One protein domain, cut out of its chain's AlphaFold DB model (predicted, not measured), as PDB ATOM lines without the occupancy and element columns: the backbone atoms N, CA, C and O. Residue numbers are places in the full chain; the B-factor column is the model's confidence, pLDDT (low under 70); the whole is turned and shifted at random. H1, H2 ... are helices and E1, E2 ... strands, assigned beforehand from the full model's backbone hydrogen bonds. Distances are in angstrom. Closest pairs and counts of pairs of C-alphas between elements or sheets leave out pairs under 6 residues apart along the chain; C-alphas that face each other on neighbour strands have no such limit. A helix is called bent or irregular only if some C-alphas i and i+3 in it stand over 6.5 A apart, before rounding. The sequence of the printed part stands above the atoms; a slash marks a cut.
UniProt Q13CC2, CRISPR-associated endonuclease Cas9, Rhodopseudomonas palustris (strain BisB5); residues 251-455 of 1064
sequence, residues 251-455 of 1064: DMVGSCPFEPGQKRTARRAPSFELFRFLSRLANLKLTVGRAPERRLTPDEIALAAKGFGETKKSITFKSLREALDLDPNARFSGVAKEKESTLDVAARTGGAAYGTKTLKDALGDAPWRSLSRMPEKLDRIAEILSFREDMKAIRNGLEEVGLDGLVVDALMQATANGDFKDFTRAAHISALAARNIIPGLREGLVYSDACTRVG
ATOM      1  N   ASP A 251     -17.047  19.226  20.735       86.94
ATOM      2  CA  ASP A 251     -16.095  18.494  19.881       86.94
ATOM      3  C   ASP A 251     -15.319  19.371  18.900       86.94
ATOM      4  O   ASP A 251     -14.309  18.946  18.343       86.94
ATOM      5  N   MET A 252     -15.767  20.606  18.687       87.62
ATOM      6  CA  MET A 252     -15.056  21.580  17.859       87.62
ATOM      7  C   MET A 252     -14.025  22.384  18.658       87.62
ATOM      8  O   MET A 252     -13.262  23.153  18.066       87.62
ATOM      9  N   VAL A 253     -14.000  22.237  19.984       91.06
ATOM     10  CA  VAL A 253     -13.021  22.896  20.848       91.06
ATOM     11  C   VAL A 253     -11.659  22.231  20.664       91.06
ATOM     12  O   VAL A 253     -11.508  21.025  20.837       91.06
ATOM     13  N   GLY A 254     -10.657  23.025  20.282       88.19
ATOM     14  CA  GLY A 254      -9.295  22.531  20.069       88.19
ATOM     15  C   GLY A 254      -8.579  22.158  21.370       88.19
ATOM     16  O   GLY A 254      -8.933  22.650  22.444       88.19
ATOM     17  N   SER A 255      -7.530  21.344  21.258       90.31
ATOM     18  CA  SER A 255      -6.680  20.944  22.386       90.31
ATOM     19  C   SER A 255      -5.885  22.109  22.980       90.31
ATOM     20  O   SER A 255      -5.567  23.103  22.305       90.31
ATOM     21  N   CYS A 256      -5.564  21.990  24.265       91.62
ATOM     22  CA  CYS A 256      -4.645  22.887  24.946       91.62
ATOM     23  C   CYS A 256      -3.217  22.711  24.395       91.62
ATOM     24  O   CYS A 256      -2.809  21.584  24.125       91.62
ATOM     25  N   PRO A 257      -2.454  23.806  24.198       88.19
ATOM     26  CA  PRO A 257      -1.065  23.710  23.750       88.19
ATOM     27  C   PRO A 257      -0.117  23.110  24.801       88.19
ATOM     28  O   PRO A 257       0.889  22.537  24.408       88.19
ATOM     29  N   PHE A 258      -0.436  23.235  26.094       91.00
ATOM     30  CA  PHE A 258       0.365  22.704  27.205       91.00
ATOM     31  C   PHE A 258      -0.059  21.298  27.628       91.00
ATOM     32  O   PHE A 258       0.769  20.500  28.036       91.00
ATOM     33  N   GLU A 259      -1.347  20.991  27.473       92.00
ATOM     34  CA  GLU A 259      -1.958  19.725  27.872       92.00
ATOM     35  C   GLU A 259      -2.682  19.107  26.662       92.00
ATOM     36  O   GLU A 259      -3.900  19.261  26.538       92.00
ATOM     37  N   PRO A 260      -1.984  18.451  25.712       85.00
ATOM     38  CA  PRO A 260      -2.587  18.001  24.449       85.00
ATOM     39  C   PRO A 260      -3.764  17.026  24.609       85.00
ATOM     40  O   PRO A 260      -4.656  17.003  23.756       85.00
ATOM     41  N   GLY A 261      -3.785  16.257  25.707       89.50
ATOM     42  CA  GLY A 261      -4.893  15.368  26.079       89.50
ATOM     43  C   GLY A 261      -6.135  16.095  26.610       89.50
ATOM     44  O   GLY A 261      -7.197  15.492  26.720       89.50
ATOM     45  N   GLN A 262      -6.030  17.393  26.904       92.75
ATOM     46  CA  GLN A 262      -7.115  18.219  27.425       92.75
ATOM     47  C   GLN A 262      -7.614  19.201  26.360       92.75
ATOM     48  O   GLN A 262      -6.839  19.836  25.635       92.75
ATOM     49  N   LYS A 263      -8.934  19.393  26.285       94.38
ATOM     50  CA  LYS A 263      -9.527  20.466  25.472       94.38
ATOM     51  C   LYS A 263      -9.286  21.828  26.134       94.38
ATOM     52  O   LYS A 263      -9.077  21.938  27.342       94.38
ATOM     53  N   ARG A 264      -9.295  22.901  25.339       95.81
ATOM     54  CA  ARG A 264      -9.306  24.272  25.878       95.81
ATOM     55  C   ARG A 264     -10.592  24.502  26.671       95.81
ATOM     56  O   ARG A 264     -11.655  24.071  26.244       95.81
ATOM     57  N   THR A 265     -10.499  25.218  27.786       97.25
ATOM     58  CA  THR A 265     -11.673  25.480  28.630       97.25
ATOM     59  C   THR A 265     -12.530  26.625  28.080       97.25
ATOM     60  O   THR A 265     -12.171  27.272  27.091       97.25
ATOM     61  N   ALA A 266     -13.677  26.892  28.696       96.31
ATOM     62  CA  ALA A 266     -14.509  28.044  28.379       96.31
ATOM     63  C   ALA A 266     -13.819  29.360  28.760       96.31
ATOM     64  O   ALA A 266     -13.147  29.470  29.782       96.31
ATOM     65  N   ARG A 267     -14.041  30.425  27.979       93.50
ATOM     66  CA  ARG A 267     -13.516  31.762  28.316       93.50
ATOM     67  C   ARG A 267     -14.053  32.296  29.656       93.50
ATOM     68  O   ARG A 267     -13.407  33.149  30.260       93.50
ATOM     69  N   ARG A 268     -15.233  31.828  30.068       94.19
ATOM     70  CA  ARG A 268     -15.931  32.186  31.314       94.19
ATOM     71  C   ARG A 268     -15.749  31.154  32.434       94.19
ATOM     72  O   ARG A 268     -16.436  31.251  33.443       94.19
ATOM     73  N   ALA A 269     -14.844  30.189  32.263       96.19
ATOM     74  CA  ALA A 269     -14.488  29.250  33.321       96.19
ATOM     75  C   ALA A 269     -13.776  29.982  34.476       96.19
ATOM     76  O   ALA A 269     -12.865  30.775  34.190       96.19
ATOM     77  N   PRO A 270     -14.146  29.737  35.749       96.25
ATOM     78  CA  PRO A 270     -13.556  30.429  36.896       96.25
ATOM     79  C   PRO A 270     -12.029  30.357  36.959       96.25
ATOM     80  O   PRO A 270     -11.380  31.393  37.124       96.25
ATOM     81  N   SER A 271     -11.429  29.184  36.726       97.19
ATOM     82  CA  SER A 271      -9.967  29.044  36.743       97.19
ATOM     83  C   SER A 271      -9.301  29.862  35.638       97.19
ATOM     84  O   SER A 271      -8.255  30.469  35.856       97.19
ATOM     85  N   PHE A 272      -9.903  29.938  34.447       96.69
ATOM     86  CA  PHE A 272      -9.336  30.720  33.348       96.69
ATOM     87  C   PHE A 272      -9.494  32.233  33.554       96.69
ATOM     88  O   PHE A 272      -8.584  32.999  33.222       96.69
ATOM     89  N   GLU A 273     -10.629  32.686  34.096       95.25
ATOM     90  CA  GLU A 273     -10.811  34.097  34.445       95.25
ATOM     91  C   GLU A 273      -9.808  34.533  35.522       95.25
ATOM     92  O   GLU A 273      -9.171  35.577  35.347       95.25
ATOM     93  N   LEU A 274      -9.594  33.710  36.557       95.44
ATOM     94  CA  LEU A 274      -8.607  33.968  37.607       95.44
ATOM     95  C   LEU A 274      -7.174  33.962  37.063       95.44
ATOM     96  O   LEU A 274      -6.426  34.908  37.305       95.44
ATOM     97  N   PHE A 275      -6.801  32.954  36.267       96.25
ATOM     98  CA  PHE A 275      -5.500  32.889  35.590       96.25
ATOM     99  C   PHE A 275      -5.212  34.166  34.791       96.25
ATOM    100  O   PHE A 275      -4.138  34.758  34.914       96.25
ATOM    101  N   ARG A 276      -6.180  34.626  33.987       94.12
ATOM    102  CA  ARG A 276      -6.031  35.841  33.176       94.12
ATOM    103  C   ARG A 276      -5.876  37.085  34.049       94.12
ATOM    104  O   ARG A 276      -5.116  37.977  33.681       94.12
ATOM    105  N   PHE A 277      -6.612  37.160  35.155       94.44
ATOM    106  CA  PHE A 277      -6.531  38.272  36.096       94.44
ATOM    107  C   PHE A 277      -5.162  38.328  36.786       94.44
ATOM    108  O   PHE A 277      -4.465  39.334  36.670       94.44
ATOM    109  N   LEU A 278      -4.718  37.217  37.375       95.62
ATOM    110  CA  LEU A 278      -3.415  37.122  38.040       95.62
ATOM    111  C   LEU A 278      -2.247  37.336  37.071       95.62
ATOM    112  O   LEU A 278      -1.309  38.050  37.401       95.62
ATOM    113  N   SER A 279      -2.333  36.822  35.838       93.62
ATOM    114  CA  SER A 279      -1.303  37.052  34.808       93.62
ATOM    115  C   SER A 279      -1.102  38.540  34.511       93.62
ATOM    116  O   SER A 279      -0.009  38.970  34.147       93.62
ATOM    117  N   ARG A 280      -2.172  39.337  34.630       91.88
ATOM    118  CA  ARG A 280      -2.131  40.784  34.401       91.88
ATOM    119  C   ARG A 280      -1.579  41.522  35.611       91.88
ATOM    120  O   ARG A 280      -0.794  42.439  35.399       91.88
ATOM    121  N   LEU A 281      -1.922  41.091  36.826       92.94
ATOM    122  CA  LEU A 281      -1.349  41.625  38.064       92.94
ATOM    123  C   LEU A 281       0.156  41.342  38.176       92.94
ATOM    124  O   LEU A 281       0.924  42.271  38.390       92.94
ATOM    125  N   ALA A 282       0.597  40.105  37.938       93.06
ATOM    126  CA  ALA A 282       2.010  39.725  38.038       93.06
ATOM    127  C   ALA A 282       2.909  40.455  37.018       93.06
ATOM    128  O   ALA A 282       4.087  40.697  37.262       93.06
ATOM    129  N   ASN A 283       2.355  40.840  35.862       91.50
ATOM    130  CA  ASN A 283       3.069  41.633  34.859       91.50
ATOM    131  C   ASN A 283       2.880  43.153  35.035       91.50
ATOM    132  O   ASN A 283       3.437  43.931  34.255       91.50
ATOM    133  N   LEU A 284       2.071  43.589  36.006       91.12
ATOM    134  CA  LEU A 284       1.840  45.002  36.268       91.12
ATOM    135  C   LEU A 284       3.076  45.608  36.925       91.12
ATOM    136  O   LEU A 284       3.658  45.032  37.844       91.12
ATOM    137  N   LYS A 285       3.472  46.781  36.438       91.88
ATOM    138  CA  LYS A 285       4.591  47.538  36.984       91.88
ATOM    139  C   LYS A 285       4.116  48.863  37.554       91.88
ATOM    140  O   LYS A 285       3.188  49.478  37.023       91.88
ATOM    141  N   LEU A 286       4.780  49.273  38.622       90.94
ATOM    142  CA  LEU A 286       4.569  50.509  39.345       90.94
ATOM    143  C   LEU A 286       5.841  51.350  39.319       90.94
ATOM    144  O   LEU A 286       6.950  50.831  39.456       90.94
ATOM    145  N   THR A 287       5.659  52.660  39.221       89.50
ATOM    146  CA  THR A 287       6.712  53.662  39.408       89.50
ATOM    147  C   THR A 287       6.244  54.654  40.459       89.50
ATOM    148  O   THR A 287       5.136  55.173  40.341       89.50
ATOM    149  N   VAL A 288       7.068  54.945  41.464       86.94
ATOM    150  CA  VAL A 288       6.777  55.971  42.480       86.94
ATOM    151  C   VAL A 288       7.784  57.105  42.315       86.94
ATOM    152  O   VAL A 288       8.978  56.924  42.543       86.94
ATOM    153  N   GLY A 289       7.326  58.272  41.857       80.38
ATOM    154  CA  GLY A 289       8.211  59.408  41.583       80.38
ATOM    155  C   GLY A 289       9.312  59.069  40.565       80.38
ATOM    156  O   GLY A 289       9.013  58.771  39.410       80.38
ATOM    157  N   ARG A 290      10.581  59.134  40.994       78.75
ATOM    158  CA  ARG A 290      11.773  58.795  40.186       78.75
ATOM    159  C   ARG A 290      12.359  57.407  40.494       78.75
ATOM    160  O   ARG A 290      13.411  57.073  39.957       78.75
ATOM    161  N   ALA A 291      11.721  56.622  41.363       82.00
ATOM    162  CA  ALA A 291      12.185  55.279  41.700       82.00
ATOM    163  C   ALA A 291      12.135  54.346  40.471       82.00
ATOM    164  O   ALA A 291      11.295  54.548  39.588       82.00
ATOM    165  N   PRO A 292      13.002  53.318  40.401       84.94
ATOM    166  CA  PRO A 292      12.950  52.330  39.329       84.94
ATOM    167  C   PRO A 292      11.598  51.606  39.297       84.94
ATOM    168  O   PRO A 292      10.924  51.457  40.317       84.94
ATOM    169  N   GLU A 293      11.196  51.142  38.109       90.31
ATOM    170  CA  GLU A 293       9.980  50.338  37.972       90.31
ATOM    171  C   GLU A 293      10.083  49.057  38.808       90.31
ATOM    172  O   GLU A 293      11.012  48.268  38.628       90.31
ATOM    173  N   ARG A 294       9.077  48.799  39.647       92.00
ATOM    174  CA  ARG A 294       8.922  47.528  40.367       92.00
ATOM    175  C   ARG A 294       7.637  46.817  39.966       92.00
ATOM    176  O   ARG A 294       6.700  47.444  39.481       92.00
ATOM    177  N   ARG A 295       7.574  45.504  40.179       92.81
ATOM    178  CA  ARG A 295       6.329  44.726  40.063       92.81
ATOM    179  C   ARG A 295       5.568  44.723  41.388       92.81
ATOM    180  O   ARG A 295       6.098  45.177  42.406       92.81
ATOM    181  N   LEU A 296       4.330  44.231  41.349       92.62
ATOM    182  CA  LEU A 296       3.573  43.958  42.567       92.62
ATOM    183  C   LEU A 296       4.222  42.814  43.355       92.62
ATOM    184  O   LEU A 296       4.702  41.848  42.756       92.62
ATOM    185  N   THR A 297       4.227  42.924  44.678       93.62
ATOM    186  CA  THR A 297       4.658  41.844  45.574       93.62
ATOM    187  C   THR A 297       3.592  40.742  45.653       93.62
ATOM    188  O   THR A 297       2.431  40.984  45.305       93.62
ATOM    189  N   PRO A 298       3.935  39.528  46.122       95.12
ATOM    190  CA  PRO A 298       2.947  38.472  46.355       95.12
ATOM    191  C   PRO A 298       1.785  38.914  47.258       95.12
ATOM    192  O   PRO A 298       0.628  38.615  46.963       95.12
ATOM    193  N   ASP A 299       2.070  39.699  48.301       94.56
ATOM    194  CA  ASP A 299       1.054  40.220  49.223       94.56
ATOM    195  C   ASP A 299       0.132  41.241  48.548       94.56
ATOM    196  O   ASP A 299      -1.089  41.172  48.696       94.56
ATOM    197  N   GLU A 300       0.687  42.145  47.730       93.75
ATOM    198  CA  GLU A 300      -0.104  43.070  46.911       93.75
ATOM    199  C   GLU A 300      -0.988  42.291  45.917       93.75
ATOM    200  O   GLU A 300      -2.172  42.589  45.757       93.75
ATOM    201  N   ILE A 301      -0.464  41.238  45.281       94.19
ATOM    202  CA  ILE A 301      -1.249  40.378  44.380       94.19
ATOM    203  C   ILE A 301      -2.391  39.685  45.138       94.19
ATOM    204  O   ILE A 301      -3.517  39.633  44.631       94.19
ATOM    205  N   ALA A 302      -2.133  39.172  46.342       93.44
ATOM    206  CA  ALA A 302      -3.147  38.537  47.179       93.44
ATOM    207  C   ALA A 302      -4.246  39.528  47.593       93.44
ATOM    208  O   ALA A 302      -5.437  39.215  47.476       93.44
ATOM    209  N   LEU A 303      -3.864  40.742  47.996       92.56
ATOM    210  CA  LEU A 303      -4.788  41.809  48.373       92.56
ATOM    211  C   LEU A 303      -5.663  42.240  47.186       92.56
ATOM    212  O   LEU A 303      -6.890  42.280  47.300       92.56
ATOM    213  N   ALA A 304      -5.053  42.438  46.015       89.88
ATOM    214  CA  ALA A 304      -5.754  42.743  44.768       89.88
ATOM    215  C   ALA A 304      -6.744  41.644  44.341       89.88
ATOM    216  O   ALA A 304      -7.766  41.928  43.711       89.88
ATOM    217  N   ALA A 305      -6.457  40.381  44.669       90.50
ATOM    218  CA  ALA A 305      -7.298  39.240  44.323       90.50
ATOM    219  C   ALA A 305      -8.453  38.983  45.306       90.50
ATOM    220  O   ALA A 305      -9.374  38.243  44.954       90.50
ATOM    221  N   LYS A 306      -8.465  39.600  46.496       87.25
ATOM    222  CA  LYS A 306      -9.459  39.336  47.556       87.25
ATOM    223  C   LYS A 306     -10.913  39.572  47.117       87.25
ATOM    224  O   LYS A 306     -11.800  38.841  47.542       87.25
ATOM    225  N   GLY A 307     -11.155  40.561  46.253       81.31
ATOM    226  CA  GLY A 307     -12.485  40.888  45.709       81.31
ATOM    227  C   GLY A 307     -12.834  40.194  44.384       81.31
ATOM    228  O   GLY A 307     -13.851  40.518  43.761       81.31
ATOM    229  N   PHE A 308     -11.989  39.281  43.897       90.12
ATOM    230  CA  PHE A 308     -12.210  38.621  42.615       90.12
ATOM    231  C   PHE A 308     -13.458  37.727  42.660       90.12
ATOM    232  O   PHE A 308     -13.581  36.849  43.507       90.12
ATOM    233  N   GLY A 309     -14.378  37.926  41.714       88.19
ATOM    234  CA  GLY A 309     -15.618  37.148  41.637       88.19
ATOM    235  C   GLY A 309     -16.773  37.684  42.484       88.19
ATOM    236  O   GLY A 309     -17.837  37.077  42.456       88.19
ATOM    237  N   GLU A 310     -16.620  38.828  43.165       87.81
ATOM    238  CA  GLU A 310     -17.712  39.460  43.928       87.81
ATOM    239  C   GLU A 310     -18.579  40.411  43.092       87.81
ATOM    240  O   GLU A 310     -19.723  40.701  43.443       87.81
ATOM    241  N   THR A 311     -18.085  40.860  41.937       81.88
ATOM    242  CA  THR A 311     -18.803  41.786  41.056       81.88
ATOM    243  C   THR A 311     -18.775  41.337  39.598       81.88
ATOM    244  O   THR A 311     -17.766  40.848  39.094       81.88
ATOM    245  N   LYS A 312     -19.900  41.539  38.893       76.75
ATOM    246  CA  LYS A 312     -19.970  41.423  37.423       76.75
ATOM    247  C   LYS A 312     -19.385  42.659  36.729       76.75
ATOM    248  O   LYS A 312     -19.130  42.612  35.524       76.75
ATOM    249  N   LYS A 313     -19.219  43.768  37.465       76.25
ATOM    250  CA  LYS A 313     -18.682  45.034  36.952       76.25
ATOM    251  C   LYS A 313     -17.168  44.932  36.722       76.25
ATOM    252  O   LYS A 313     -16.524  43.941  37.052       76.25
ATOM    253  N   SER A 314     -16.619  45.967  36.094       79.75
ATOM    254  CA  SER A 314     -15.184  46.112  35.849       79.75
ATOM    255  C   SER A 314     -14.392  46.148  37.160       79.75
ATOM    256  O   SER A 314     -14.787  46.868  38.076       79.75
ATOM    257  N   ILE A 315     -13.276  45.415  37.227       87.00
ATOM    258  CA  ILE A 315     -12.258  45.611  38.272       87.00
ATOM    259  C   ILE A 315     -11.271  46.625  37.699       87.00
ATOM    260  O   ILE A 315     -10.444  46.273  36.856       87.00
ATOM    261  N   THR A 316     -11.423  47.895  38.071       88.81
ATOM    262  CA  THR A 316     -10.691  49.009  37.455       88.81
ATOM    263  C   THR A 316      -9.333  49.235  38.110       88.81
ATOM    264  O   THR A 316      -9.109  48.840  39.256       88.81
ATOM    265  N   PHE A 317      -8.420  49.912  37.408       88.94
ATOM    266  CA  PHE A 317      -7.152  50.348  38.009       88.94
ATOM    267  C   PHE A 317      -7.370  51.305  39.187       88.94
ATOM    268  O   PHE A 317      -6.602  51.263  40.141       88.94
ATOM    269  N   LYS A 318      -8.452  52.098  39.169       89.31
ATOM    270  CA  LYS A 318      -8.863  52.920  40.312       89.31
ATOM    271  C   LYS A 318      -9.198  52.053  41.529       89.31
ATOM    272  O   LYS A 318      -8.616  52.262  42.585       89.31
ATOM    273  N   SER A 319     -10.063  51.045  41.373       88.50
ATOM    274  CA  SER A 319     -10.386  50.141  42.489       88.50
ATOM    275  C   SER A 319      -9.176  49.330  42.949       88.50
ATOM    276  O   SER A 319      -9.060  49.015  44.124       88.50
ATOM    277  N   LEU A 320      -8.259  49.004  42.031       90.19
ATOM    278  CA  LEU A 320      -7.011  48.325  42.366       90.19
ATOM    279  C   LEU A 320      -6.096  49.227  43.204       90.19
ATOM    280  O   LEU A 320      -5.549  48.767  44.194       90.19
ATOM    281  N   ARG A 321      -5.951  50.504  42.830       91.62
ATOM    282  CA  ARG A 321      -5.190  51.498  43.597       91.62
ATOM    283  C   ARG A 321      -5.736  51.650  45.014       91.62
ATOM    284  O   ARG A 321      -4.947  51.639  45.947       91.62
ATOM    285  N   GLU A 322      -7.055  51.776  45.148       90.50
ATOM    286  CA  GLU A 322      -7.744  51.875  46.442       90.50
ATOM    287  C   GLU A 322      -7.550  50.600  47.276       90.50
ATOM    288  O   GLU A 322      -7.249  50.682  48.460       90.50
ATOM    289  N   ALA A 323      -7.661  49.420  46.659       87.88
ATOM    290  CA  ALA A 323      -7.479  48.145  47.352       87.88
ATOM    291  C   ALA A 323      -6.038  47.909  47.826       87.88
ATOM    292  O   ALA A 323      -5.841  47.218  48.820       87.88
ATOM    293  N   LEU A 324      -5.051  48.437  47.100       90.31
ATOM    294  CA  LEU A 324      -3.626  48.298  47.401       90.31
ATOM    295  C   LEU A 324      -3.064  49.426  48.274       90.31
ATOM    296  O   LEU A 324      -1.887  49.365  48.612       90.31
ATOM    297  N   ASP A 325      -3.865  50.451  48.576       89.69
ATOM    298  CA  ASP A 325      -3.439  51.662  49.290       89.69
ATOM    299  C   ASP A 325      -2.146  52.279  48.712       89.69
ATOM    300  O   ASP A 325      -1.167  52.555  49.404       89.69
ATOM    301  N   LEU A 326      -2.098  52.424  47.379       88.69
ATOM    302  CA  LEU A 326      -0.888  52.911  46.707       88.69
ATOM    303  C   LEU A 326      -0.679  54.412  46.926       88.69
ATOM    304  O   LEU A 326      -1.611  55.204  46.771       88.69
ATOM    305  N   ASP A 327       0.590  54.797  47.092       85.69
ATOM    306  CA  ASP A 327       1.041  56.191  47.158       85.69
ATOM    307  C   ASP A 327       0.388  57.068  46.055       85.69
ATOM    308  O   ASP A 327       0.318  56.656  44.884       85.69
ATOM    309  N   PRO A 328      -0.074  58.296  46.367       84.38
ATOM    310  CA  PRO A 328      -0.707  59.194  45.394       84.38
ATOM    311  C   PRO A 328       0.144  59.513  44.147       84.38
ATOM    312  O   PRO A 328      -0.405  59.807  43.068       84.38
ATOM    313  N   ASN A 329       1.471  59.445  44.282       86.00
ATOM    314  CA  ASN A 329       2.474  59.634  43.235       86.00
ATOM    315  C   ASN A 329       2.838  58.334  42.502       86.00
ATOM    316  O   ASN A 329       3.527  58.395  41.479       86.00
ATOM    317  N   ALA A 330       2.371  57.170  42.968       88.25
ATOM    318  CA  ALA A 330       2.537  55.908  42.260       88.25
ATOM    319  C   ALA A 330       1.772  55.931  40.929       88.25
ATOM    320  O   ALA A 330       0.603  56.329  40.866       88.25
ATOM    321  N   ARG A 331       2.403  55.464  39.853       87.75
ATOM    322  CA  ARG A 331       1.805  55.317  38.521       87.75
ATOM    323  C   ARG A 331       1.925  53.878  38.041       87.75
ATOM    324  O   ARG A 331       2.965  53.252  38.215       87.75
ATOM    325  N   PHE A 332       0.873  53.386  37.396       90.25
ATOM    326  CA  PHE A 332       0.903  52.120  36.673       90.25
ATOM    327  C   PHE A 332       1.603  52.316  35.318       90.25
ATOM    328  O   PHE A 332       1.168  53.135  34.503       90.25
ATOM    329  N   SER A 333       2.670  51.565  35.044       85.50
ATOM    330  CA  SER A 333       3.393  51.678  33.771       85.50
ATOM    331  C   SER A 333       2.483  51.329  32.590       85.50
ATOM    332  O   SER A 333       1.875  50.258  32.539       85.50
ATOM    333  N   GLY A 334       2.400  52.233  31.610       77.81
ATOM    334  CA  GLY A 334       1.563  52.056  30.420       77.81
ATOM    335  C   GLY A 334       0.066  52.317  30.633       77.81
ATOM    336  O   GLY A 334      -0.720  52.028  29.732       77.81
ATOM    337  N   VAL A 335      -0.340  52.870  31.781       82.12
ATOM    338  CA  VAL A 335      -1.723  53.291  32.048       82.12
ATOM    339  C   VAL A 335      -1.734  54.759  32.464       82.12
ATOM    340  O   VAL A 335      -1.125  55.149  33.456       82.12
ATOM    341  N   ALA A 336      -2.432  55.590  31.694       80.12
ATOM    342  CA  ALA A 336      -2.589  57.002  32.020       80.12
ATOM    343  C   ALA A 336      -3.580  57.192  33.185       80.12
ATOM    344  O   ALA A 336      -4.580  56.472  33.268       80.12
ATOM    345  N   LYS A 337      -3.315  58.159  34.076       79.69
ATOM    346  CA  LYS A 337      -4.035  58.334  35.356       79.69
ATOM    347  C   LYS A 337      -5.531  58.597  35.137       79.69
ATOM    348  O   LYS A 337      -6.376  58.041  35.828       79.69
ATOM    349  N   GLU A 338      -5.872  59.354  34.101       80.31
ATOM    350  CA  GLU A 338      -7.238  59.653  33.670       80.31
ATOM    351  C   GLU A 338      -8.013  58.427  33.156       80.31
ATOM    352  O   GLU A 338      -9.244  58.429  33.136       80.31
ATOM    353  N   LYS A 339      -7.312  57.351  32.770       80.56
ATOM    354  CA  LYS A 339      -7.926  56.101  32.300       80.56
ATOM    355  C   LYS A 339      -8.132  55.080  33.421       80.56
ATOM    356  O   LYS A 339      -8.832  54.090  33.201       80.56
ATOM    357  N   GLU A 340      -7.591  55.310  34.620       84.31
ATOM    358  CA  GLU A 340      -7.649  54.333  35.717       84.31
ATOM    359  C   GLU A 340      -9.083  54.006  36.162       84.31
ATOM    360  O   GLU A 340      -9.369  52.878  36.558       84.31
ATOM    361  N   SER A 341     -10.007  54.964  36.055       82.38
ATOM    362  CA  SER A 341     -11.417  54.798  36.433       82.38
ATOM    363  C   SER A 341     -12.247  54.000  35.421       82.38
ATOM    364  O   SER A 341     -13.327  53.522  35.764       82.38
ATOM    365  N   THR A 342     -11.765  53.846  34.185       76.81
ATOM    366  CA  THR A 342     -12.521  53.227  33.080       76.81
ATOM    367  C   THR A 342     -11.927  51.903  32.619       76.81
ATOM    368  O   THR A 342     -12.669  51.009  32.206       76.81
ATOM    369  N   LEU A 343     -10.603  51.744  32.700       79.94
ATOM    370  CA  LEU A 343      -9.918  50.535  32.261       79.94
ATOM    371  C   LEU A 343     -10.015  49.423  33.306       79.94
ATOM    372  O   LEU A 343      -9.628  49.604  34.458       79.94
ATOM    373  N   ASP A 344     -10.484  48.255  32.868       85.25
ATOM    374  CA  ASP A 344     -10.408  47.010  33.633       85.25
ATOM    375  C   ASP A 344      -8.978  46.452  33.584       85.25
ATOM    376  O   ASP A 344      -8.326  46.448  32.531       85.25
ATOM    377  N   VAL A 345      -8.501  45.946  34.718       83.88
ATOM    378  CA  VAL A 345      -7.138  45.419  34.883       83.88
ATOM    379  C   VAL A 345      -6.861  44.248  33.928       83.88
ATOM    380  O   VAL A 345      -5.776  44.127  33.347       83.88
ATOM    381  N   ALA A 346      -7.851  43.382  33.702       76.94
ATOM    382  CA  ALA A 346      -7.655  42.114  33.009       76.94
ATOM    383  C   ALA A 346      -8.437  41.970  31.700       76.94
ATOM    384  O   ALA A 346      -8.086  41.121  30.872       76.94
ATOM    385  N   ALA A 347      -9.501  42.744  31.489       67.31
ATOM    386  CA  ALA A 347     -10.370  42.661  30.319       67.31
ATOM    387  C   ALA A 347     -10.341  43.950  29.486       67.31
ATOM    388  O   ALA A 347     -10.423  45.052  29.996       67.31
ATOM    389  N   ARG A 348     -10.313  43.837  28.154       57.59
ATOM    390  CA  ARG A 348     -10.363  45.025  27.278       57.59
ATOM    391  C   ARG A 348     -11.712  45.770  27.329       57.59
ATOM    392  O   ARG A 348     -11.770  46.930  26.949       57.59
ATOM    393  N   THR A 349     -12.785  45.101  27.752       53.84
ATOM    394  CA  THR A 349     -14.169  45.618  27.749       53.84
ATOM    395  C   THR A 349     -14.878  45.382  29.091       53.84
ATOM    396  O   THR A 349     -16.089  45.183  29.109       53.84
ATOM    397  N   GLY A 350     -14.134  45.335  30.205       63.59
ATOM    398  CA  GLY A 350     -14.692  45.034  31.530       63.59
ATOM    399  C   GLY A 350     -15.039  43.559  31.766       63.59
ATOM    400  O   GLY A 350     -14.947  42.714  30.867       63.59
ATOM    401  N   GLY A 351     -15.437  43.249  33.003       75.19
ATOM    402  CA  GLY A 351     -15.927  41.930  33.405       75.19
ATOM    403  C   GLY A 351     -14.811  40.909  33.611       75.19
ATOM    404  O   GLY A 351     -14.912  39.783  33.109       75.19
ATOM    405  N   ALA A 352     -13.744  41.305  34.320       83.69
ATOM    406  CA  ALA A 352     -12.633  40.435  34.706       83.69
ATOM    407  C   ALA A 352     -13.086  39.090  35.296       83.69
ATOM    408  O   ALA A 352     -12.498  38.075  34.932       83.69
ATOM    409  N   ALA A 353     -14.145  39.099  36.111       90.94
ATOM    410  CA  ALA A 353     -14.701  37.937  36.806       90.94
ATOM    411  C   ALA A 353     -16.190  37.692  36.478       90.94
ATOM    412  O   ALA A 353     -16.938  37.168  37.303       90.94
ATOM    413  N   TYR A 354     -16.657  38.130  35.299       91.12
ATOM    414  CA  TYR A 354     -18.080  38.066  34.941       91.12
ATOM    415  C   TYR A 354     -18.632  36.636  34.991       91.12
ATOM    416  O   TYR A 354     -19.702  36.419  35.555       91.12
ATOM    417  N   GLY A 355     -17.921  35.662  34.409       92.81
ATOM    418  CA  GLY A 355     -18.345  34.261  34.415       92.81
ATOM    419  C   GLY A 355     -18.382  33.688  35.827       92.81
ATOM    420  O   GLY A 355     -19.393  33.125  36.242       92.81
ATOM    421  N   THR A 356     -17.318  33.940  36.586       94.94
ATOM    422  CA  THR A 356     -17.162  33.548  37.993       94.94
ATOM    423  C   THR A 356     -18.326  34.054  38.850       94.94
ATOM    424  O   THR A 356     -19.013  33.256  39.482       94.94
ATOM    425  N   LYS A 357     -18.625  35.360  38.808       94.81
ATOM    426  CA  LYS A 357     -19.741  35.944  39.568       94.81
ATOM    427  C   LYS A 357     -21.104  35.448  39.074       94.81
ATOM    428  O   LYS A 357     -22.009  35.263  39.876       94.81
ATOM    429  N   THR A 358     -21.270  35.211  37.772       95.06
ATOM    430  CA  THR A 358     -22.539  34.701  37.219       95.06
ATOM    431  C   THR A 358     -22.836  33.286  37.708       95.06
ATOM    432  O   THR A 358     -23.967  33.007  38.089       95.06
ATOM    433  N   LEU A 359     -21.821  32.417  37.770       95.44
ATOM    434  CA  LEU A 359     -21.959  31.096  38.383       95.44
ATOM    435  C   LEU A 359     -22.245  31.199  39.881       95.44
ATOM    436  O   LEU A 359     -23.142  30.514  40.357       95.44
ATOM    437  N   LYS A 360     -21.540  32.077  40.608       95.38
ATOM    438  CA  LYS A 360     -21.798  32.315  42.036       95.38
ATOM    439  C   LYS A 360     -23.249  32.728  42.296       95.38
ATOM    440  O   LYS A 360     -23.885  32.156  43.172       95.38
ATOM    441  N   ASP A 361     -23.780  33.667  41.514       94.81
ATOM    442  CA  ASP A 361     -25.166  34.134  41.653       94.81
ATOM    443  C   ASP A 361     -26.186  33.028  41.361       94.81
ATOM    444  O   ASP A 361     -27.173  32.910  42.078       94.81
ATOM    445  N   ALA A 362     -25.944  32.208  40.334       94.25
ATOM    446  CA  ALA A 362     -26.845  31.115  39.964       94.25
ATOM    447  C   ALA A 362     -26.819  29.950  40.969       94.25
ATOM    448  O   ALA A 362     -27.825  29.277  41.162       94.25
ATOM    449  N   LEU A 363     -25.664  29.697  41.590       93.56
ATOM    450  CA  LEU A 363     -25.466  28.609  42.551       93.56
ATOM    451  C   LEU A 363     -25.886  28.987  43.978       93.56
ATOM    452  O   LEU A 363     -26.226  28.105  44.764       93.56
ATOM    453  N   GLY A 364     -25.826  30.272  44.330       91.94
ATOM    454  CA  GLY A 364     -25.950  30.732  45.712       91.94
ATOM    455  C   GLY A 364     -24.703  30.434  46.556       91.94
ATOM    456  O   GLY A 364     -23.809  29.677  46.169       91.94
ATOM    457  N   ASP A 365     -24.624  31.043  47.742       90.31
ATOM    458  CA  ASP A 365     -23.387  31.064  48.535       90.31
ATOM    459  C   ASP A 365     -22.948  29.689  49.057       90.31
ATOM    460  O   ASP A 365     -21.755  29.378  49.034       90.31
ATOM    461  N   ALA A 366     -23.875  28.853  49.535       90.81
ATOM    462  CA  ALA A 366     -23.526  27.556  50.117       90.81
ATOM    463  C   ALA A 366     -22.998  26.556  49.062       90.81
ATOM    464  O   ALA A 366     -21.874  26.065  49.240       90.81
ATOM    465  N   PRO A 367     -23.697  26.306  47.931       92.19
ATOM    466  CA  PRO A 367     -23.151  25.481  46.853       92.19
ATOM    467  C   PRO A 367     -21.863  26.059  46.260       92.19
ATOM    468  O   PRO A 367     -20.924  25.306  45.997       92.19
ATOM    469  N   TRP A 368     -21.764  27.388  46.121       93.88
ATOM    470  CA  TRP A 368     -20.541  28.042  45.651       93.88
ATOM    471  C   TRP A 368     -19.339  27.772  46.560       93.88
ATOM    472  O   TRP A 368     -18.271  27.412  46.064       93.88
ATOM    473  N   ARG A 369     -19.487  27.908  47.886       92.44
ATOM    474  CA  ARG A 369     -18.402  27.639  48.852       92.44
ATOM    475  C   ARG A 369     -17.914  26.195  48.778       92.44
ATOM    476  O   ARG A 369     -16.707  25.968  48.836       92.44
ATOM    477  N   SER A 370     -18.830  25.238  48.626       92.38
ATOM    478  CA  SER A 370     -18.488  23.819  48.465       92.38
ATOM    479  C   SER A 370     -17.736  23.570  47.152       92.38
ATOM    480  O   SER A 370     -16.614  23.064  47.155       92.38
ATOM    481  N   LEU A 371     -18.299  24.018  46.025       92.56
ATOM    482  CA  LEU A 371     -17.714  23.825  44.695       92.56
ATOM    483  C   LEU A 371     -16.410  24.607  44.482       92.56
ATOM    484  O   LEU A 371     -15.568  24.176  43.703       92.56
ATOM    485  N   SER A 372     -16.185  25.707  45.204       91.06
ATOM    486  CA  SER A 372     -14.918  26.454  45.159       91.06
ATOM    487  C   SER A 372     -13.723  25.639  45.667       91.06
ATOM    488  O   SER A 372     -12.586  25.955  45.325       91.06
ATOM    489  N   ARG A 373     -13.963  24.577  46.452       92.75
ATOM    490  CA  ARG A 373     -12.932  23.607  46.862       92.75
ATOM    491  C   ARG A 373     -12.647  22.549  45.786       92.75
ATOM    492  O   ARG A 373     -11.656  21.840  45.898       92.75
ATOM    493  N   MET A 374     -13.493  22.466  44.758       94.25
ATOM    494  CA  MET A 374     -13.423  21.544  43.615       94.25
ATOM    495  C   MET A 374     -13.476  22.345  42.298       94.25
ATOM    496  O   MET A 374     -14.458  22.265  41.546       94.25
ATOM    497  N   PRO A 375     -12.466  23.192  42.017       94.75
ATOM    498  CA  PRO A 375     -12.497  24.130  40.892       94.75
ATOM    499  C   PRO A 375     -12.683  23.443  39.531       94.75
ATOM    500  O   PRO A 375     -13.288  24.018  38.629       94.75
ATOM    501  N   GLU A 376     -12.241  22.194  39.380       96.06
ATOM    502  CA  GLU A 376     -12.466  21.379  38.187       96.06
ATOM    503  C   GLU A 376     -13.949  21.168  37.863       96.06
ATOM    504  O   GLU A 376     -14.314  21.193  36.686       96.06
ATOM    505  N   LYS A 377     -14.821  21.044  38.875       96.56
ATOM    506  CA  LYS A 377     -16.272  20.945  38.665       96.56
ATOM    507  C   LYS A 377     -16.856  22.273  38.192       96.56
ATOM    508  O   LYS A 377     -17.662  22.286  37.265       96.56
ATOM    509  N   LEU A 378     -16.422  23.394  38.774       96.75
ATOM    510  CA  LEU A 378     -16.860  24.732  38.356       96.75
ATOM    511  C   LEU A 378     -16.452  25.051  36.913       96.75
ATOM    512  O   LEU A 378     -17.259  25.565  36.133       96.75
ATOM    513  N   ASP A 379     -15.217  24.714  36.544       97.69
ATOM    514  CA  ASP A 379     -14.733  24.863  35.173       97.69
ATOM    515  C   ASP A 379     -15.557  23.997  34.213       97.69
ATOM    516  O   ASP A 379     -15.978  24.470  33.153       97.69
ATOM    517  N   ARG A 380     -15.868  22.757  34.612       97.31
ATOM    518  CA  ARG A 380     -16.669  21.841  33.802       97.31
ATOM    519  C   ARG A 380     -18.105  22.328  33.599       97.31
ATOM    520  O   ARG A 380     -18.608  22.268  32.477       97.31
ATOM    521  N   ILE A 381     -18.742  22.871  34.638       97.50
ATOM    522  CA  ILE A 381     -20.060  23.520  34.533       97.50
ATOM    523  C   ILE A 381     -19.999  24.654  33.503       97.50
ATOM    524  O   ILE A 381     -20.830  24.715  32.594       97.50
ATOM    525  N   ALA A 382     -18.984  25.521  33.585       97.12
ATOM    526  CA  ALA A 382     -18.817  26.624  32.643       97.12
ATOM    527  C   ALA A 382     -18.632  26.140  31.194       97.12
ATOM    528  O   ALA A 382     -19.134  26.776  30.267       97.12
ATOM    529  N   GLU A 383     -17.928  25.026  30.983       97.00
ATOM    530  CA  GLU A 383     -17.736  24.392  29.672       97.00
ATOM    531  C   GLU A 383     -19.037  23.828  29.102       97.00
ATOM    532  O   GLU A 383     -19.357  24.113  27.947       97.00
ATOM    533  N   ILE A 384     -19.819  23.098  29.903       96.12
ATOM    534  CA  ILE A 384     -21.133  22.567  29.505       96.12
ATOM    535  C   ILE A 384     -22.052  23.718  29.095       96.12
ATOM    536  O   ILE A 384     -22.580  23.731  27.980       96.12
ATOM    537  N   LEU A 385     -22.157  24.736  29.952       95.00
ATOM    538  CA  LEU A 385     -22.955  25.934  29.700       95.00
ATOM    539  C   LEU A 385     -22.424  26.763  28.529       95.00
ATOM    540  O   LEU A 385     -23.188  27.529  27.951       95.00
ATOM    541  N   SER A 386     -21.154  26.614  28.143       93.62
ATOM    542  CA  SER A 386     -20.576  27.337  27.006       93.62
ATOM    543  C   SER A 386     -20.728  26.608  25.679       93.62
ATOM    544  O   SER A 386     -20.946  27.251  24.652       93.62
ATOM    545  N   PHE A 387     -20.590  25.284  25.679       93.69
ATOM    546  CA  PHE A 387     -20.406  24.510  24.455       93.69
ATOM    547  C   PHE A 387     -21.594  23.632  24.072       93.69
ATOM    548  O   PHE A 387     -21.682  23.267  22.895       93.69
ATOM    549  N   ARG A 388     -22.507  23.332  25.003       91.19
ATOM    550  CA  ARG A 388     -23.760  22.624  24.712       91.19
ATOM    551  C   ARG A 388     -24.904  23.610  24.479       91.19
ATOM    552  O   ARG A 388     -24.958  24.663  25.114       91.19
ATOM    553  N   GLU A 389     -25.779  23.309  23.527       84.50
ATOM    554  CA  GLU A 389     -26.824  24.240  23.060       84.50
ATOM    555  C   GLU A 389     -28.245  23.774  23.396       84.50
ATOM    556  O   GLU A 389     -29.149  24.595  23.541       84.50
ATOM    557  N   ASP A 390     -28.461  22.464  23.499       84.94
ATOM    558  CA  ASP A 390     -29.772  21.886  23.792       84.94
ATOM    559  C   ASP A 390     -29.995  21.724  25.302       84.94
ATOM    560  O   ASP A 390     -29.122  21.226  26.008       84.94
ATOM    561  N   MET A 391     -31.182  22.089  25.801       86.31
ATOM    562  CA  MET A 391     -31.493  22.034  27.239       86.31
ATOM    563  C   MET A 391     -31.345  20.628  27.829       86.31
ATOM    564  O   MET A 391     -30.897  20.488  28.964       86.31
ATOM    565  N   LYS A 392     -31.671  19.575  27.065       88.44
ATOM    566  CA  LYS A 392     -31.486  18.195  27.523       88.44
ATOM    567  C   LYS A 392     -30.003  17.832  27.562       88.44
ATOM    568  O   LYS A 392     -29.551  17.225  28.522       88.44
ATOM    569  N   ALA A 393     -29.235  18.234  26.549       90.50
ATOM    570  CA  ALA A 393     -27.790  18.005  26.522       90.50
ATOM    571  C   ALA A 393     -27.052  18.747  27.653       90.50
ATOM    572  O   ALA A 393     -26.099  18.204  28.215       90.50
ATOM    573  N   ILE A 394     -27.498  19.962  27.997       92.69
ATOM    574  CA  ILE A 394     -26.984  20.736  29.134       92.69
ATOM    575  C   ILE A 394     -27.303  20.011  30.441       92.69
ATOM    576  O   ILE A 394     -26.372  19.725  31.187       92.69
ATOM    577  N   ARG A 395     -28.573  19.648  30.682       94.69
ATOM    578  CA  ARG A 395     -28.987  18.918  31.893       94.69
ATOM    579  C   ARG A 395     -28.172  17.640  32.085       94.69
ATOM    580  O   ARG A 395     -27.514  17.508  33.110       94.69
ATOM    581  N   ASN A 396     -28.122  16.779  31.067       94.06
ATOM    582  CA  ASN A 396     -27.338  15.543  31.113       94.06
ATOM    583  C   ASN A 396     -25.860  15.819  31.433       94.06
ATOM    584  O   ASN A 396     -25.240  15.098  32.201       94.06
ATOM    585  N   GLY A 397     -25.287  16.881  30.858       94.69
ATOM    586  CA  GLY A 397     -23.903  17.263  31.130       94.69
ATOM    587  C   GLY A 397     -23.674  17.697  32.567       94.69
ATOM    588  O   GLY A 397     -22.649  17.352  33.138       94.69
ATOM    589  N   LEU A 398     -24.603  18.457  33.146       96.00
ATOM    590  CA  LEU A 398     -24.520  18.888  34.542       96.00
ATOM    591  C   LEU A 398     -24.677  17.703  35.503       96.00
ATOM    592  O   LEU A 398     -23.961  17.637  36.500       96.00
ATOM    593  N   GLU A 399     -25.547  16.747  35.178       95.56
ATOM    594  CA  GLU A 399     -25.707  15.493  35.926       95.56
ATOM    595  C   GLU A 399     -24.425  14.637  35.870       95.56
ATOM    596  O   GLU A 399     -23.979  14.135  36.901       95.56
ATOM    597  N   GLU A 400     -23.755  14.561  34.711       95.44
ATOM    598  CA  GLU A 400     -22.458  13.876  34.528       95.44
ATOM    599  C   GLU A 400     -21.328  14.446  35.414       95.44
ATOM    600  O   GLU A 400     -20.345  13.752  35.671       95.44
ATOM    601  N   VAL A 401     -21.439  15.690  35.905       94.62
ATOM    602  CA  VAL A 401     -20.452  16.292  36.831       94.62
ATOM    603  C   VAL A 401     -20.567  15.713  38.253       94.62
ATOM    604  O   VAL A 401     -19.653  15.879  39.068       94.62
ATOM    605  N   GLY A 402     -21.671  15.027  38.572       91.81
ATOM    606  CA  GLY A 402     -21.960  14.544  39.922       91.81
ATOM    607  C   GLY A 402     -22.278  15.703  40.867       91.81
ATOM    608  O   GLY A 402     -21.588  15.901  41.875       91.81
ATOM    609  N   LEU A 403     -23.259  16.523  40.477       90.50
ATOM    610  CA  LEU A 403     -23.828  17.614  41.273       90.50
ATOM    611  C   LEU A 403     -25.121  17.148  41.952       90.50
ATOM    612  O   LEU A 403     -25.794  16.248  41.457       90.50
ATOM    613  N   ASP A 404     -25.482  17.795  43.059       90.75
ATOM    614  CA  ASP A 404     -26.790  17.607  43.692       90.75
ATOM    615  C   ASP A 404     -27.929  18.043  42.746       90.75
ATOM    616  O   ASP A 404     -27.784  19.022  42.006       90.75
ATOM    617  N   GLY A 405     -29.065  17.336  42.773       91.56
ATOM    618  CA  GLY A 405     -30.207  17.608  41.894       91.56
ATOM    619  C   GLY A 405     -30.734  19.043  42.000       91.56
ATOM    620  O   GLY A 405     -31.019  19.663  40.975       91.56
ATOM    621  N   LEU A 406     -30.752  19.623  43.206       91.81
ATOM    622  CA  LEU A 406     -31.179  21.011  43.420       91.81
ATOM    623  C   LEU A 406     -30.219  22.011  42.762       91.81
ATOM    624  O   LEU A 406     -30.646  23.040  42.237       91.81
ATOM    625  N   VAL A 407     -28.920  21.698  42.743       93.81
ATOM    626  CA  VAL A 407     -27.901  22.523  42.078       93.81
ATOM    627  C   VAL A 407     -28.064  22.461  40.560       93.81
ATOM    628  O   VAL A 407     -27.975  23.492  39.888       93.81
ATOM    629  N   VAL A 408     -28.330  21.271  40.009       95.69
ATOM    630  CA  VAL A 408     -28.621  21.108  38.576       95.69
ATOM    631  C   VAL A 408     -29.858  21.916  38.193       95.69
ATOM    632  O   VAL A 408     -29.817  22.655  37.210       95.69
ATOM    633  N   ASP A 409     -30.933  21.833  38.974       94.75
ATOM    634  CA  ASP A 409     -32.171  22.551  38.681       94.75
ATOM    635  C   ASP A 409     -32.004  24.075  38.761       94.75
ATOM    636  O   ASP A 409     -32.479  24.775  37.862       94.75
ATOM    637  N   ALA A 410     -31.243  24.592  39.732       94.69
ATOM    638  CA  ALA A 410     -30.910  26.018  39.813       94.69
ATOM    639  C   ALA A 410     -30.149  26.510  38.565       94.69
ATOM    640  O   ALA A 410     -30.508  27.524  37.956       94.69
ATOM    641  N   LEU A 411     -29.141  25.756  38.111       95.56
ATOM    642  CA  LEU A 411     -28.397  26.067  36.886       95.56
ATOM    643  C   LEU A 411     -29.282  25.976  35.633       95.56
ATOM    644  O   LEU A 411     -29.164  26.801  34.721       95.56
ATOM    645  N   MET A 412     -30.185  24.997  35.571       94.44
ATOM    646  CA  MET A 412     -31.126  24.848  34.460       94.44
ATOM    647  C   MET A 412     -32.139  25.997  34.409       94.44
ATOM    648  O   MET A 412     -32.446  26.484  33.319       94.44
ATOM    649  N   GLN A 413     -32.603  26.480  35.563       92.56
ATOM    650  CA  GLN A 413     -33.476  27.649  35.657       92.56
ATOM    651  C   GLN A 413     -32.754  28.928  35.215       92.56
ATOM    652  O   GLN A 413     -33.265  29.649  34.357       92.56
ATOM    653  N   ALA A 414     -31.535  29.173  35.703       92.06
ATOM    654  CA  ALA A 414     -30.706  30.300  35.262       92.06
ATOM    655  C   ALA A 414     -30.408  30.245  33.745       92.06
ATOM    656  O   ALA A 414     -30.428  31.262  33.045       92.06
ATOM    657  N   THR A 415     -30.220  29.040  33.195       90.00
ATOM    658  CA  THR A 415     -30.084  28.833  31.742       90.00
ATOM    659  C   THR A 415     -31.356  29.232  30.993       90.00
ATOM    660  O   THR A 415     -31.266  29.942  29.992       90.00
ATOM    661  N   ALA A 416     -32.533  28.826  31.478       85.31
ATOM    662  CA  ALA A 416     -33.817  29.193  30.881       85.31
ATOM    663  C   ALA A 416     -34.090  30.708  30.940       85.31
ATOM    664  O   ALA A 416     -34.666  31.261  30.002       85.31
ATOM    665  N   ASN A 417     -33.613  31.383  31.991       84.44
ATOM    666  CA  ASN A 417     -33.702  32.838  32.162       84.44
ATOM    667  C   ASN A 417     -32.706  33.621  31.283       84.44
ATOM    668  O   ASN A 417     -32.820  34.838  31.142       84.44
ATOM    669  N   GLY A 418     -31.743  32.937  30.656       83.31
ATOM    670  CA  GLY A 418     -30.752  33.550  29.772       83.31
ATOM    671  C   GLY A 418     -29.536  34.146  30.488       83.31
ATOM    672  O   GLY A 418     -28.779  34.897  29.864       83.31
ATOM    673  N   ASP A 419     -29.302  33.793  31.754       87.69
ATOM    674  CA  ASP A 419     -28.177  34.310  32.553       87.69
ATOM    675  C   ASP A 419     -26.817  33.926  31.950       87.69
ATOM    676  O   ASP A 419     -25.845  34.680  32.018       87.69
ATOM    677  N   PHE A 420     -26.760  32.780  31.267       90.56
ATOM    678  CA  PHE A 420     -25.552  32.260  30.628       90.56
ATOM    679  C   PHE A 420     -25.391  32.668  29.154       90.56
ATOM    680  O   PHE A 420     -24.589  32.073  28.436       90.56
ATOM    681  N   LYS A 421     -26.087  33.708  28.672       84.12
ATOM    682  CA  LYS A 421     -26.007  34.142  27.258       84.12
ATOM    683  C   LYS A 421     -24.590  34.479  26.763       84.12
ATOM    684  O   LYS A 421     -24.285  34.333  25.581       84.12
ATOM    685  N   ASP A 422     -23.725  34.931  27.673       84.94
ATOM    686  CA  ASP A 422     -22.335  35.312  27.396       84.94
ATOM    687  C   ASP A 422     -21.329  34.171  27.656       84.94
ATOM    688  O   ASP A 422     -20.118  34.349  27.460       84.94
ATOM    689  N   PHE A 423     -21.809  32.985  28.051       90.94
ATOM    690  CA  PHE A 423     -21.018  31.757  28.149       90.94
ATOM    691  C   PHE A 423     -20.840  31.201  26.744       90.94
ATOM    692  O   PHE A 423     -21.605  30.388  26.234       90.94
ATOM    693  N   THR A 424     -19.839  31.744  26.063       87.75
ATOM    694  CA  THR A 424     -19.479  31.372  24.701       87.75
ATOM    695  C   THR A 424     -17.965  31.436  24.536       87.75
ATOM    696  O   THR A 424     -17.271  32.169  25.247       87.75
ATOM    697  N   ARG A 425     -17.462  30.745  23.504       88.69
ATOM    698  CA  ARG A 425     -16.050  30.719  23.074       88.69
ATOM    699  C   ARG A 425     -15.116  29.966  24.027       88.69
ATOM    700  O   ARG A 425     -15.215  30.032  25.248       88.69
ATOM    701  N   ALA A 426     -14.134  29.309  23.423       93.38
ATOM    702  CA  ALA A 426     -13.040  28.684  24.147       93.38
ATOM    703  C   ALA A 426     -11.943  29.699  24.509       93.38
ATOM    704  O   ALA A 426     -11.707  30.680  23.795       93.38
ATOM    705  N   ALA A 427     -11.262  29.427  25.615       93.25
ATOM    706  CA  ALA A 427      -9.993  30.009  26.011       93.25
ATOM    707  C   ALA A 427      -8.842  29.529  25.100       93.25
ATOM    708  O   ALA A 427      -9.051  28.793  24.133       93.25
ATOM    709  N   HIS A 428      -7.608  29.959  25.387       91.25
ATOM    710  CA  HIS A 428      -6.415  29.512  24.649       91.25
ATOM    711  C   HIS A 428      -5.687  28.324  25.305       91.25
ATOM    712  O   HIS A 428      -4.906  27.664  24.624       91.25
ATOM    713  N   ILE A 429      -5.990  28.014  26.570       94.75
ATOM    714  CA  ILE A 429      -5.458  26.877  27.342       94.75
ATOM    715  C   ILE A 429      -6.600  26.084  28.001       94.75
ATOM    716  O   ILE A 429      -7.753  26.522  27.972       94.75
ATOM    717  N   SER A 430      -6.306  24.896  28.533       97.00
ATOM    718  CA  SER A 430      -7.243  24.104  29.340       97.00
ATOM    719  C   SER A 430      -7.405  24.712  30.734       97.00
ATOM    720  O   SER A 430      -6.583  25.516  31.178       97.00
ATOM    721  N   ALA A 431      -8.461  24.304  31.439       97.31
ATOM    722  CA  ALA A 431      -8.654  24.667  32.836       97.31
ATOM    723  C   ALA A 431      -7.547  24.074  33.719       97.31
ATOM    724  O   ALA A 431      -7.050  24.753  34.608       97.31
ATOM    725  N   LEU A 432      -7.097  22.850  33.412       97.56
ATOM    726  CA  LEU A 432      -5.971  22.207  34.093       97.56
ATOM    727  C   LEU A 432      -4.688  23.041  33.990       97.56
ATOM    728  O   LEU A 432      -4.111  23.390  35.014       97.56
ATOM    729  N   ALA A 433      -4.297  23.440  32.777       97.12
ATOM    730  CA  ALA A 433      -3.111  24.271  32.584       97.12
ATOM    731  C   ALA A 433      -3.241  25.625  33.300       97.12
ATOM    732  O   ALA A 433      -2.286  26.095  33.911       97.12
ATOM    733  N   ALA A 434      -4.431  26.240  33.278       97.75
ATOM    734  CA  ALA A 434      -4.685  27.469  34.027       97.75
ATOM    735  C   ALA A 434      -4.472  27.265  35.539       97.75
ATOM    736  O   ALA A 434      -3.777  28.066  36.163       97.75
ATOM    737  N   ARG A 435      -5.008  26.180  36.115       97.75
ATOM    738  CA  ARG A 435      -4.833  25.833  37.537       97.75
ATOM    739  C   ARG A 435      -3.377  25.561  37.902       97.75
ATOM    740  O   ARG A 435      -2.949  26.033  38.947       97.75
ATOM    741  N   ASN A 436      -2.612  24.900  37.034       97.88
ATOM    742  CA  ASN A 436      -1.188  24.641  37.267       97.88
ATOM    743  C   ASN A 436      -0.353  25.935  37.273       97.88
ATOM    744  O   ASN A 436       0.574  26.061  38.064       97.88
ATOM    745  N   ILE A 437      -0.701  26.924  36.441       97.81
ATOM    746  CA  ILE A 437       0.041  28.195  36.343       97.81
ATOM    747  C   ILE A 437      -0.317  29.174  37.482       97.81
ATOM    748  O   ILE A 437       0.519  29.977  37.896       97.81
ATOM    749  N   ILE A 438      -1.550  29.127  38.007       97.69
ATOM    750  CA  ILE A 438      -2.052  30.061  39.037       97.69
ATOM    751  C   ILE A 438      -1.139  30.187  40.275       97.69
ATOM    752  O   ILE A 438      -0.903  31.329  40.675       97.69
ATOM    753  N   PRO A 439      -0.615  29.102  40.885       97.62
ATOM    754  CA  PRO A 439       0.294  29.195  42.028       97.62
ATOM    755  C   PRO A 439       1.512  30.088  41.765       97.62
ATOM    756  O   PRO A 439       1.766  31.004  42.539       97.62
ATOM    757  N   GLY A 440       2.189  29.917  40.623       97.25
ATOM    758  CA  GLY A 440       3.331  30.759  40.253       97.25
ATOM    759  C   GLY A 440       2.963  32.233  40.097       97.25
ATOM    760  O   GLY A 440       3.690  33.105  40.561       97.25
ATOM    761  N   LEU A 441       1.796  32.522  39.517       97.19
ATOM    762  CA  LEU A 441       1.315  33.899  39.378       97.19
ATOM    763  C   LEU A 441       0.985  34.550  40.731       97.19
ATOM    764  O   LEU A 441       1.164  35.757  40.878       97.19
ATOM    765  N   ARG A 442       0.500  33.777  41.713       96.56
ATOM    766  CA  ARG A 442       0.258  34.270  43.083       96.56
ATOM    767  C   ARG A 442       1.557  34.622  43.804       96.56
ATOM    768  O   ARG A 442       1.576  35.574  44.570       96.56
ATOM    769  N   GLU A 443       2.632  33.904  43.504       96.19
ATOM    770  CA  GLU A 443       3.982  34.183  44.007       96.19
ATOM    771  C   GLU A 443       4.691  35.323  43.246       96.19
ATOM    772  O   GLU A 443       5.862  35.598  43.487       96.19
ATOM    773  N   GLY A 444       4.008  36.005  42.318       93.75
ATOM    774  CA  GLY A 444       4.566  37.135  41.568       93.75
ATOM    775  C   GLY A 444       5.428  36.752  40.362       93.75
ATOM    776  O   GLY A 444       5.991  37.636  39.709       93.75
ATOM    777  N   LEU A 445       5.502  35.464  40.007       95.38
ATOM    778  CA  LEU A 445       6.158  35.030  38.774       95.38
ATOM    779  C   LEU A 445       5.373  35.546  37.566       95.38
ATOM    780  O   LEU A 445       4.144  35.448  37.510       95.38
ATOM    781  N   VAL A 446       6.072  36.065  36.554       93.50
ATOM    782  CA  VAL A 446       5.410  36.375  35.281       93.50
ATOM    783  C   VAL A 446       5.035  35.102  34.546       93.50
ATOM    784  O   VAL A 446       5.571  34.031  34.799       93.50
ATOM    785  N   TYR A 447       4.112  35.231  33.597       93.00
ATOM    786  CA  TYR A 447       3.586  34.110  32.827       93.00
ATOM    787  C   TYR A 447       4.664  33.177  32.249       93.00
ATOM    788  O   TYR A 447       4.470  31.966  32.290       93.00
ATOM    789  N   SER A 448       5.787  33.707  31.742       92.62
ATOM    790  CA  SER A 448       6.903  32.887  31.244       92.62
ATOM    791  C   SER A 448       7.469  31.980  32.331       92.62
ATOM    792  O   SER A 448       7.579  30.777  32.124       92.62
ATOM    793  N   ASP A 449       7.755  32.547  33.497       94.62
ATOM    794  CA  ASP A 449       8.446  31.877  34.599       94.62
ATOM    795  C   ASP A 449       7.488  30.919  35.314       94.62
ATOM    796  O   ASP A 449       7.855  29.796  35.654       94.62
ATOM    797  N   ALA A 450       6.221  31.318  35.452       95.81
ATOM    798  CA  ALA A 450       5.154  30.462  35.955       95.81
ATOM    799  C   ALA A 450       4.895  29.257  35.031       95.81
ATOM    800  O   ALA A 450       4.603  28.175  35.531       95.81
ATOM    801  N   CYS A 451       5.034  29.414  33.705       95.38
ATOM    802  CA  CYS A 451       5.000  28.292  32.761       95.38
ATOM    803  C   CYS A 451       6.228  27.386  32.927       95.38
ATOM    804  O   CYS A 451       6.063  26.179  33.095       95.38
ATOM    805  N   THR A 452       7.440  27.952  32.947       94.94
ATOM    806  CA  THR A 452       8.689  27.189  33.119       94.94
ATOM    807  C   THR A 452       8.669  26.355  34.399       94.94
ATOM    808  O   THR A 452       9.032  25.182  34.371       94.94
ATOM    809  N   ARG A 453       8.166  26.918  35.506       95.50
ATOM    810  CA  ARG A 453       8.044  26.226  36.798       95.50
ATOM    811  C   ARG A 453       7.240  24.927  36.722       95.50
ATOM    812  O   ARG A 453       7.532  23.995  37.463       95.50
ATOM    813  N   VAL A 454       6.233  24.865  35.855       95.69
ATOM    814  CA  VAL A 454       5.384  23.676  35.676       95.69
ATOM    815  C   VAL A 454       5.761  22.861  34.435       95.69
ATOM    816  O   VAL A 454       4.994  22.008  34.001       95.69
ATOM    817  N   GLY A 455       6.935  23.123  33.849       93.88
ATOM    818  CA  GLY A 455       7.438  22.408  32.676       93.88
ATOM    819  C   GLY A 455       6.770  22.801  31.354       93.88
ATOM    820  O   GLY A 455       6.870  22.067  30.373       93.88
TER     821      GLY A 455
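This is residues 251 to 455 of the 1064 residues of the protein "CRISPR-associated endonuclease Cas9" of Rhodopseudomonas palustris (strain BisB5) (UniProt Q13CC2). This is an elongated helical body: H1 and H9 pack side by side in its middle, a cluster of five helices, H4 to H8, makes one end, and a small sheet of E1 and E2 lies at the other. In the cluster H6, H7 and H8 fold back on each other as two successive helical hairpins, while H2 packs on residues 278 to 282 of H1 and H10 packs crosswise on H9. The printed part has 205 residues, with ten named helices and two named strands in the order H1, E1, H2, H3, E2, then H4 to H10; the sheet, E1 - E2, is antiparallel and the class is mostly helix. The whole is compact, with a radius of gyration of the C-alphas of 18.0 A, and spans 61 by 36 by 27 A.

Start at E1, residues 285 to 288, and its antiparallel neighbour E2, residues 330 to 332, where N 287 and O 331 are within hydrogen-bond range at 2.9 A. A tight link joins E1 to H1, residues 270 to 282. H1 touches H9, residues 431 to 442, at a shallow tilt of 31 degrees, the same way; their closest C-alphas, of Phe 275 and Ile 438, are 5.6 A apart. Residues 278 to 282 of H1 touch H2, residues 298 to 305, closest at C-alphas 281 and 301, 6.4 A. H3, residues 317 to 323, only just touches H2, with 3 pairs of C-alphas within 8 A, closest at 304 and 320, 6.2 A. Residues 437 to 441 of H9 touch H10, residues 447 to 453, about perpendicular at 82 degrees; C-alphas 440 and 450 are closest, 4.7 A. At the other end of H1, C-alpha 270 is 5.9 A from C-alpha 379 of H6, residues 375 to 387, the closest pair of these touching helices. H6 and H7, residues 391 to 400, form a hairpin, closest at C-alphas 384 and 394, 6.1 A; H7 and H8, residues 405 to 417, form the next, closest at 398 and 408, 6.2 A. H8 touches H4, residues 354 to 363, closest at C-alphas 411 and 362, 6.1 A; H5, residues 365 to 371, is close to H4 but not clearly touching, at 5.7 A between C-alphas 360 and 368. Every O i to N i+4 pair is within hydrogen-bond range in each helix but H9, with 6 of 8.

Find C-alpha 270 at (-13.556, 30.429, 36.896); from there H1 runs 18.2 A. H6 is 18.2 A long, H8 18.4 A and H9 16.6 A; H9 is irregular, but only just, with C-alphas 436 and 439 6.8 A apart. H10 ends at C-alpha 453, (8.044, 26.226, 36.798).

Look at the C-alphas of Arg 290 and Lys 392, the two farthest apart, at 60.7 A. The printed part has no cut; the links H2 to H3, E2 to H4 and H8 to H9 are long. Residues 347 to 350 have pLDDT under 70, against a mean of 90.5 for the printed part.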